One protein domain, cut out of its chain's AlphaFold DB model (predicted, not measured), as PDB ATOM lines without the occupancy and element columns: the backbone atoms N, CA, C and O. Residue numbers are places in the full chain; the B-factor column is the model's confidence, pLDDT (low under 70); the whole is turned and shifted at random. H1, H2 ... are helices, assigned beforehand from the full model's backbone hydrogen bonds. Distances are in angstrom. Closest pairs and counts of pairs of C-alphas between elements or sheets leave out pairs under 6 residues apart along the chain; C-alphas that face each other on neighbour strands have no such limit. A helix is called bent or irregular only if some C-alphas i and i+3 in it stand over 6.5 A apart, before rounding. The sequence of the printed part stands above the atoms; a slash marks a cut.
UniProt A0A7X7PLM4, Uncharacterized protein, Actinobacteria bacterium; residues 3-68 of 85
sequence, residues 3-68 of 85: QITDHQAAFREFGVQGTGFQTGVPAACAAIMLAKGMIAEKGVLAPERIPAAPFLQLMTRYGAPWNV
ATOM      1  N   GLN A   3     -51.829 -19.154   9.276       96.75
ATOM      2  CA  GLN A   3     -51.582 -20.574   9.023       96.75
ATOM      3  C   GLN A   3     -52.652 -21.370   9.786       96.75
ATOM      4  O   GLN A   3     -52.875 -21.107  10.967       96.75
ATOM      5  N   ILE A   4     -53.348 -22.287   9.110       96.81
ATOM      6  CA  ILE A   4     -54.440 -23.087   9.692       96.81
ATOM      7  C   ILE A   4     -53.979 -24.531   9.866       96.81
ATOM      8  O   ILE A   4     -53.487 -25.135   8.913       96.81
ATOM      9  N   THR A   5     -54.186 -25.087  11.058       96.62
ATOM     10  CA  THR A   5     -53.849 -26.476  11.393       96.62
ATOM     11  C   THR A   5     -55.078 -27.194  11.933       96.62
ATOM     12  O   THR A   5     -55.759 -26.668  12.810       96.62
ATOM     13  N   ASP A   6     -55.324 -28.415  11.458       96.94
ATOM     14  CA  ASP A   6     -56.299 -29.337  12.049       96.94
ATOM     15  C   ASP A   6     -55.615 -30.255  13.076       96.94
ATOM     16  O   ASP A   6     -54.584 -30.871  12.794       96.94
ATOM     17  N   HIS A   7     -56.193 -30.372  14.274       97.62
ATOM     18  CA  HIS A   7     -55.618 -31.185  15.349       97.62
ATOM     19  C   HIS A   7     -55.599 -32.676  15.006       97.62
ATOM     20  O   HIS A   7     -54.647 -33.370  15.362       97.62
ATOM     21  N   GLN A   8     -56.631 -33.176  14.322       98.06
ATOM     22  CA  GLN A   8     -56.721 -34.594  13.974       98.06
ATOM     23  C   GLN A   8     -55.717 -34.956  12.877       98.06
ATOM     24  O   GLN A   8     -55.074 -35.999  12.955       98.06
ATOM     25  N   ALA A   9     -55.536 -34.089  11.880       96.06
ATOM     26  CA  ALA A   9     -54.507 -34.235  10.858       96.06
ATOM     27  C   ALA A   9     -53.103 -34.235  11.474       96.06
ATOM     28  O   ALA A   9     -52.340 -35.166  11.225       96.06
ATOM     29  N   ALA A  10     -52.804 -33.267  12.351       96.88
ATOM     30  CA  ALA A  10     -51.527 -33.207  13.061       96.88
ATOM     31  C   ALA A  10     -51.256 -34.482  13.880       96.88
ATOM     32  O   ALA A  10     -50.143 -35.010  13.853       96.88
ATOM     33  N   PHE A  11     -52.274 -35.025  14.554       97.88
ATOM     34  CA  PHE A  11     -52.121 -36.253  15.329       97.88
ATOM     35  C   PHE A  11     -51.907 -37.481  14.438       97.88
ATOM     36  O   PHE A  11     -51.032 -38.294  14.723       97.88
ATOM     37  N   ARG A  12     -52.662 -37.610  13.340       97.81
ATOM     38  CA  ARG A  12     -52.525 -38.739  12.405       97.81
ATOM     39  C   ARG A  12     -51.157 -38.789  11.728       97.81
ATOM     40  O   ARG A  12     -50.641 -39.881  11.523       97.81
ATOM     41  N   GLU A  13     -50.601 -37.638  11.359       95.62
ATOM     42  CA  GLU A  13     -49.346 -37.571  10.603       95.62
ATOM     43  C   GLU A  13     -48.112 -37.487  11.510       95.62
ATOM     44  O   GLU A  13     -47.119 -38.171  11.271       95.62
ATOM     45  N   PHE A  14     -48.177 -36.687  12.578       94.62
ATOM     46  CA  PHE A  14     -47.021 -36.361  13.419       94.62
ATOM     47  C   PHE A  14     -47.147 -36.852  14.866       94.62
ATOM     48  O   PHE A  14     -46.215 -36.674  15.648       94.62
ATOM     49  N   GLY A  15     -48.281 -37.440  15.259       97.19
ATOM     50  CA  GLY A  15     -48.506 -37.916  16.629       97.19
ATOM     51  C   GLY A  15     -48.613 -36.799  17.673       97.19
ATOM     52  O   GLY A  15     -48.525 -37.066  18.869       97.19
ATOM     53  N   VAL A  16     -48.798 -35.546  17.243       97.69
ATOM     54  CA  VAL A  16     -48.895 -34.372  18.122       97.69
ATOM     55  C   VAL A  16     -50.186 -33.604  17.878       97.69
ATOM     56  O   VAL A  16     -50.748 -33.604  16.789       97.69
ATOM     57  N   GLN A  17     -50.648 -32.895  18.901       97.94
ATOM     58  CA  GLN A  17     -51.755 -31.950  18.769       97.94
ATOM     59  C   GLN A  17     -51.363 -30.716  17.940       97.94
ATOM     60  O   GLN A  17     -50.185 -30.366  17.851       97.94
ATOM     61  N   GLY A  18     -52.359 -30.028  17.371       97.31
ATOM     62  CA  GLY A  18     -52.170 -28.892  16.462       97.31
ATOM     63  C   GLY A  18     -51.218 -27.815  16.992       97.31
ATOM     64  O   GLY A  18     -50.326 -27.383  16.273       97.31
ATOM     65  N   THR A  19     -51.303 -27.463  18.277       97.50
ATOM     66  CA  THR A  19     -50.378 -26.505  18.913       97.50
ATOM     67  C   THR A  19     -48.924 -26.987  18.914       97.50
ATOM     68  O   THR A  19     -47.999 -26.202  18.693       97.50
ATOM     69  N   GLY A  20     -48.709 -28.286  19.143       97.81
ATOM     70  CA  GLY A  20     -47.383 -28.898  19.077       97.81
ATOM     71  C   GLY A  20     -46.823 -28.848  17.659       97.81
ATOM     72  O   GLY A  20     -45.683 -28.435  17.468       97.81
ATOM     73  N   PHE A  21     -47.653 -29.160  16.663       98.06
ATOM     74  CA  PHE A  21     -47.293 -29.033  15.250       98.06
ATOM     75  C   PHE A  21     -46.931 -27.585  14.873       98.06
ATOM     76  O   PHE A  21     -45.857 -27.336  14.325       98.06
ATOM     77  N   GLN A  22     -47.774 -26.620  15.247       97.38
ATOM     78  CA  GLN A  22     -47.580 -25.194  14.963       97.38
ATOM     79  C   GLN A  22     -46.330 -24.605  15.618       97.38
ATOM     80  O   GLN A  22     -45.781 -23.639  15.106       97.38
ATOM     81  N   THR A  23     -45.870 -25.174  16.732       97.31
ATOM     82  CA  THR A  23     -44.641 -24.730  17.406       97.31
ATOM     83  C   THR A  23     -43.412 -25.462  16.859       97.31
ATOM     84  O   THR A  23     -42.365 -24.858  16.626       97.31
ATOM     85  N   GLY A  24     -43.544 -26.769  16.619       97.69
ATOM     86  CA  GLY A  24     -42.455 -27.636  16.184       97.69
ATOM     87  C   GLY A  24     -42.000 -27.374  14.751       97.69
ATOM     88  O   GLY A  24     -40.796 -27.314  14.504       97.69
ATOM     89  N   VAL A  25     -42.928 -27.170  13.808       97.81
ATOM     90  CA  VAL A  25     -42.575 -26.947  12.394       97.81
ATOM     91  C   VAL A  25     -41.753 -25.665  12.197       97.81
ATOM     92  O   VAL A  25     -40.677 -25.759  11.600       97.81
ATOM     93  N   PRO A  26     -42.152 -24.487  12.721       97.62
ATOM     94  CA  PRO A  26     -41.325 -23.278  12.672       97.62
ATOM     95  C   PRO A  26     -39.937 -23.460  13.295       97.62
ATOM     96  O   PRO A  26     -38.938 -23.052  12.698       97.62
ATOM     97  N   ALA A  27     -39.852 -24.120  14.456       97.56
ATOM     98  CA  ALA A  27     -38.580 -24.381  15.127       97.56
ATOM     99  C   ALA A  27     -37.654 -25.268  14.275       97.56
ATOM    100  O   ALA A  27     -36.478 -24.948  14.088       97.56
ATOM    101  N   ALA A  28     -38.190 -26.343  13.690       97.81
ATOM    102  CA  ALA A  28     -37.449 -27.221  12.792       97.81
ATOM    103  C   ALA A  28     -36.992 -26.488  11.517       97.81
ATOM    104  O   ALA A  28     -35.846 -26.645  11.098       97.81
ATOM    105  N   CYS A  29     -37.842 -25.642  10.922       98.12
ATOM    106  CA  CYS A  29     -37.486 -24.844   9.745       98.12
ATOM    107  C   CYS A  29     -36.310 -23.896  10.031       98.12
ATOM    108  O   CYS A  29     -35.354 -23.859   9.254       98.12
ATOM    109  N   ALA A  30     -36.342 -23.180  11.160       97.12
ATOM    110  CA  ALA A  30     -35.244 -22.309  11.579       97.12
ATOM    111  C   ALA A  30     -33.945 -23.101  11.811       97.12
ATOM    112  O   ALA A  30     -32.884 -22.696  11.333       97.12
ATOM    113  N   ALA A  31     -34.027 -24.264  12.468       97.62
ATOM    114  CA  ALA A  31     -32.875 -25.140  12.686       97.62
ATOM    115  C   ALA A  31     -32.269 -25.648  11.364       97.62
ATOM    116  O   ALA A  31     -31.050 -25.636  11.197       97.62
ATOM    117  N   ILE A  32     -33.104 -26.028  10.391       98.06
ATOM    118  CA  ILE A  32     -32.662 -26.431   9.047       98.06
ATOM    119  C   ILE A  32     -31.945 -25.278   8.339       98.06
ATOM    120  O   ILE A  32     -30.904 -25.491   7.717       98.06
ATOM    121  N   MET A  33     -32.482 -24.059   8.414       97.44
ATOM    122  CA  MET A  33     -31.856 -22.879   7.809       97.44
ATOM    123  C   MET A  33     -30.512 -22.545   8.454       97.44
ATOM    124  O   MET A  33     -29.551 -22.261   7.736       97.44
ATOM    125  N   LEU A  34     -30.424 -22.625   9.783       96.31
ATOM    126  CA  LEU A  34     -29.176 -22.441  10.518       96.31
ATOM    127  C   LEU A  34     -28.130 -23.479  10.090       96.31
ATOM    128  O   LEU A  34     -27.020 -23.113   9.714       96.31
ATOM    129  N   ALA A  35     -28.505 -24.761  10.052       97.06
ATOM    130  CA  ALA A  35     -27.619 -25.849   9.637       97.06
ATOM    131  C   ALA A  35     -27.137 -25.714   8.180       97.06
ATOM    132  O   ALA A  35     -26.031 -26.131   7.849       97.06
ATOM    133  N   LYS A  36     -27.947 -25.105   7.305       96.75
ATOM    134  CA  LYS A  36     -27.591 -24.811   5.907       96.75
ATOM    135  C   LYS A  36     -26.793 -23.516   5.723       96.75
ATOM    136  O   LYS A  36     -26.515 -23.147   4.586       96.75
ATOM    137  N   GLY A  37     -26.463 -22.803   6.802       95.25
ATOM    138  CA  GLY A  37     -25.754 -21.522   6.739       95.25
ATOM    139  C   GLY A  37     -26.590 -20.370   6.170       95.25
ATOM    140  O   GLY A  37     -26.037 -19.340   5.799       95.25
ATOM    141  N   MET A  38     -27.917 -20.521   6.095       95.94
ATOM    142  CA  MET A  38     -28.826 -19.464   5.628       95.94
ATOM    143  C   MET A  38     -29.055 -18.387   6.695       95.94
ATOM    144  O   MET A  38     -29.454 -17.272   6.374       95.94
ATOM    145  N   ILE A  39     -28.803 -18.722   7.963       94.19
ATOM    146  CA  ILE A  39     -28.753 -17.781   9.083       94.19
ATOM    147  C   ILE A  39     -27.276 -17.646   9.463       94.19
ATOM    148  O   ILE A  39     -26.717 -18.536  10.099       94.19
ATOM    149  N   ALA A  40     -26.634 -16.568   9.009       88.44
ATOM    150  CA  ALA A  40     -25.188 -16.364   9.160       88.44
ATOM    151  C   ALA A  40     -24.809 -15.353  10.261       88.44
ATOM    152  O   ALA A  40     -23.641 -15.265  10.641       88.44
ATOM    153  N   GLU A  41     -25.776 -14.579  10.763       91.06
ATOM    154  CA  GLU A  41     -25.542 -13.594  11.823       91.06
ATOM    155  C   GLU A  41     -25.182 -14.313  13.137       91.06
ATOM    156  O   GLU A  41     -25.787 -15.322  13.501       91.06
ATOM    157  N   LYS A  42     -24.157 -13.821  13.839       92.75
ATOM    158  CA  LYS A  42     -23.700 -14.389  15.113       92.75
ATOM    159  C   LYS A  42     -24.342 -13.641  16.274       92.75
ATOM    160  O   LYS A  42     -24.380 -12.416  16.263       92.75
ATOM    161  N   GLY A  43     -24.736 -14.374  17.311       93.38
ATOM    162  CA  GLY A  43     -25.296 -13.809  18.537       93.38
ATOM    163  C   GLY A  43     -26.717 -14.291  18.797       93.38
ATOM    164  O   GLY A  43     -27.113 -15.360  18.335       93.38
ATOM    165  N   VAL A  44     -27.467 -13.508  19.571       94.56
ATOM    166  CA  VAL A  44     -28.873 -13.782  19.886       94.56
ATOM    167  C   VAL A  44     -29.739 -13.069  18.861       94.56
ATOM    168  O   VAL A  44     -29.696 -11.846  18.757       94.56
ATOM    169  N   LEU A  45     -30.518 -13.837  18.106       94.25
ATOM    170  CA  LEU A  45     -31.336 -13.322  17.017       94.25
ATOM    171  C   LEU A  45     -32.812 -13.499  17.336       94.25
ATOM    172  O   LEU A  45     -33.245 -14.578  17.744       94.25
ATOM    173  N   ALA A  46     -33.579 -12.442  17.100       95.25
ATOM    174  CA  ALA A  46     -35.027 -12.523  17.099       95.25
ATOM    175  C   ALA A  46     -35.525 -13.198  15.798       95.25
ATOM    176  O   ALA A  46     -34.849 -13.096  14.766       95.25
ATOM    177  N   PRO A  47     -36.686 -13.875  15.803       93.25
ATOM    178  CA  PRO A  47     -37.224 -14.559  14.624       93.25
ATOM    179  C   PRO A  47     -37.400 -13.660  13.394       93.25
ATOM    180  O   PRO A  47     -37.230 -14.120  12.269       93.25
ATOM    181  N   GLU A  48     -37.672 -12.366  13.581       94.50
ATOM    182  CA  GLU A  48     -37.842 -11.377  12.506       94.50
ATOM    183  C   GLU A  48     -36.544 -11.125  11.722       94.50
ATOM    184  O   GLU A  48     -36.565 -10.535  10.643       94.50
ATOM    185  N   ARG A  49     -35.400 -11.573  12.255       94.62
ATOM    186  CA  ARG A  49     -34.089 -11.522  11.593       94.62
ATOM    187  C   ARG A  49     -33.850 -12.720  10.670       94.62
ATOM    188  O   ARG A  49     -32.882 -12.716   9.913       94.62
ATOM    189  N   ILE A  50     -34.703 -13.745  10.719       95.12
ATOM    190  CA  ILE A  50     -34.618 -14.913   9.840       95.12
ATOM    191  C   ILE A  50     -35.113 -14.516   8.439       95.12
ATOM    192  O   ILE A  50     -36.185 -13.918   8.317       95.12
ATOM    193  N   PRO A  51     -34.391 -14.867   7.355       95.12
ATOM    194  CA  PRO A  51     -34.863 -14.608   5.999       95.12
ATOM    195  C   PRO A  51     -36.243 -15.237   5.735       95.12
ATOM    196  O   PRO A  51     -36.386 -16.460   5.689       95.12
ATOM    197  N   ALA A  52     -37.262 -14.398   5.531       95.62
ATOM    198  CA  ALA A  52     -38.657 -14.836   5.492       95.62
ATOM    199  C   ALA A  52     -38.976 -15.774   4.314       95.62
ATOM    200  O   ALA A  52     -39.608 -16.808   4.501       95.62
ATOM    201  N   ALA A  53     -38.520 -15.450   3.100       96.44
ATOM    202  CA  ALA A  53     -38.847 -16.231   1.903       96.44
ATOM    203  C   ALA A  53     -38.438 -17.720   1.997       96.44
ATOM    204  O   ALA A  53     -39.311 -18.577   1.836       96.44
ATOM    205  N   PRO A  54     -37.170 -18.078   2.293       96.81
ATOM    206  CA  PRO A  54     -36.790 -19.485   2.437       96.81
ATOM    207  C   PRO A  54     -37.460 -20.162   3.641       96.81
ATOM    208  O   PRO A  54     -37.792 -21.345   3.565       96.81
ATOM    209  N   PHE A  55     -37.721 -19.427   4.725       97.88
ATOM    210  CA  PHE A  55     -38.438 -19.952   5.887       97.88
ATOM    211  C   PHE A  55     -39.876 -20.365   5.535       97.88
ATOM    212  O   PHE A  55     -40.294 -21.488   5.808       97.88
ATOM    213  N   LEU A  56     -40.611 -19.489   4.848       97.38
ATOM    214  CA  LEU A  56     -41.994 -19.715   4.418       97.38
ATOM    215  C   LEU A  56     -42.129 -20.827   3.366       97.38
ATOM    216  O   LEU A  56     -43.135 -21.546   3.337       97.38
ATOM    217  N   GLN A  57     -41.106 -21.009   2.527       97.81
ATOM    218  CA  GLN A  57     -41.016 -22.158   1.622       97.81
ATOM    219  C   GLN A  57     -40.845 -23.471   2.394       97.81
ATOM    220  O   GLN A  57     -41.512 -24.457   2.077       97.81
ATOM    221  N   LEU A  58     -39.993 -23.494   3.426       98.00
ATOM    222  CA  LEU A  58     -39.818 -24.674   4.278       98.00
ATOM    223  C   LEU A  58     -41.085 -24.994   5.073       98.00
ATOM    224  O   LEU A  58     -41.479 -26.156   5.098       98.00
ATOM    225  N   MET A  59     -41.763 -23.993   5.642       97.94
ATOM    226  CA  MET A  59     -43.044 -24.204   6.326       97.94
ATOM    227  C   MET A  59     -44.047 -24.934   5.429       97.94
ATOM    228  O   MET A  59     -44.601 -25.955   5.826       97.94
ATOM    229  N   THR A  60     -44.215 -24.465   4.188       97.38
ATOM    230  CA  THR A  60     -45.110 -25.104   3.207       97.38
ATOM    231  C   THR A  60     -44.659 -26.531   2.889       97.38
ATOM    232  O   THR A  60     -45.475 -27.449   2.865       97.38
ATOM    233  N   ARG A  61     -43.348 -26.743   2.699       97.44
ATOM    234  CA  ARG A  61     -42.764 -28.066   2.437       97.44
ATOM    235  C   ARG A  61     -43.005 -29.068   3.571       97.44
ATOM    236  O   ARG A  61     -43.126 -30.255   3.291       97.44
ATOM    237  N   TYR A  62     -43.053 -28.606   4.818       96.44
ATOM    238  CA  TYR A  62     -43.254 -29.438   6.009       96.44
ATOM    239  C   TYR A  62     -44.699 -29.407   6.532       96.44
ATOM    240  O   TYR A  62     -44.936 -29.650   7.711       96.44
ATOM    241  N   GLY A  63     -45.668 -29.123   5.658       94.56
ATOM    242  CA  GLY A  63     -47.090 -29.297   5.963       94.56
ATOM    243  C   GLY A  63     -47.757 -28.119   6.675       94.56
ATOM    244  O   GLY A  63     -48.901 -28.246   7.100       94.56
ATOM    245  N   ALA A  64     -47.092 -26.967   6.789       97.12
ATOM    246  CA  ALA A  64     -47.652 -25.739   7.356       97.12
ATOM    247  C   ALA A  64     -47.840 -24.650   6.275       97.12
ATOM    248  O   ALA A  64     -47.169 -23.611   6.321       97.12
ATOM    249  N   PRO A  65     -48.718 -24.862   5.272       96.81
ATOM    250  CA  PRO A  65     -49.004 -23.850   4.263       96.81
ATOM    251  C   PRO A  65     -49.663 -22.625   4.904       96.81
ATOM    252  O   PRO A  65     -50.506 -22.737   5.796       96.81
ATOM    253  N   TRP A  66     -49.293 -21.444   4.428       97.25
ATOM    254  CA  TRP A  66     -49.764 -20.159   4.937       97.25
ATOM    255  C   TRP A  66     -50.497 -19.386   3.847       97.25
ATOM    256  O   TRP A  66     -50.294 -19.615   2.657       97.25
ATOM    257  N   ASN A  67     -51.329 -18.442   4.272       97.06
ATOM    258  CA  ASN A  67     -52.065 -17.547   3.389       97.06
ATOM    259  C   ASN A  67     -52.004 -16.105   3.904       97.06
ATOM    260  O   ASN A  67     -51.714 -15.829   5.074       97.06
ATOM    261  N   VAL A  68     -52.304 -15.164   3.015       96.69
ATOM    262  CA  VAL A  68     -52.404 -13.736   3.323       96.69
ATOM    263  C   VAL A  68     -53.762 -13.244   2.858       96.69
ATOM    264  O   VAL A  68     -54.256 -13.646   1.811       96.69
TER     265      VAL A  68
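What this domain is: This is residues 3 to 68 of the 85 residues of an uncharacterized protein of Actinobacteria bacterium (UniProt A0A7X7PLM4). One long helix, H2, makes the length of this domain, with a shorter helix, H3, crossing over one side of its second half and a small helix, H1, set at its first end. Past the other end of H2 the chain swings out in a wide loop, residues 36 to 51, before it folds back into H3. The printed part has 66 residues with three named helices, in the order H1, H2, H3, and no named strand; the class is all helix. The whole is only just compact, close to loose, with a radius of gyration of the C-alphas of 12.8 A, and its outline is elongated, 38 by 24 by 18 A.

Where its parts are: The longest helix is H2, residues 18 to 35, which runs 25.7 A from C-alpha 18 at (-52.170, -28.892, 16.462) to C-alpha 35 at (-27.619, -25.849, 9.637). Before it comes H1, residues 7 to 14, with 10.2 A from first to last C-alpha; C-alpha 7 is at (-55.618, -31.185, 15.349). H3 holds residues 52 to 61 and measures 14.2 A, ending with C-alpha 61 at (-42.764, -28.066, 2.437). None of the three helices is bent or irregular.

How they stand to each other: H2 touches both other helices, each with a part of its length. With residues 25 to 33 alone it touches H3, and the closest C-alphas are those of Cys 29 and Leu 58, 5.9 A apart. H2 and H3 run opposite ways at a steep tilt of 57 degrees, with their centres 10.6 A apart. With residues 18 to 21 alone H2 touches H1, where the C-alphas of His 7 and Gly 18 come closest, at 4.3 A. H1 and H2 run the same way at a steep tilt of 41 degrees, and their centres are 15.7 A apart. H1 and H3 are apart. In H1 and H3 every pair of O i and N i+4 is within hydrogen-bond range; in H2 13 of 14 such pairs are.

The domain as a whole: The two C-alphas farthest apart are those of Gln 8 and Lys 42, at 38.7 A, while the first and last printed C-alphas, of Gln 3 and Val 68, are 8.9 A apart. H1 and H2 are joined by a tight link of 3 residues. The link from H2 to H3 is long, with 16 residues, 36 to 51, whose C-alphas lie 11 to 21 A from the mean of the C-alphas. The printed part has no cut. The mean pLDDT of the printed part is 96.4, and no printed residue is under 70.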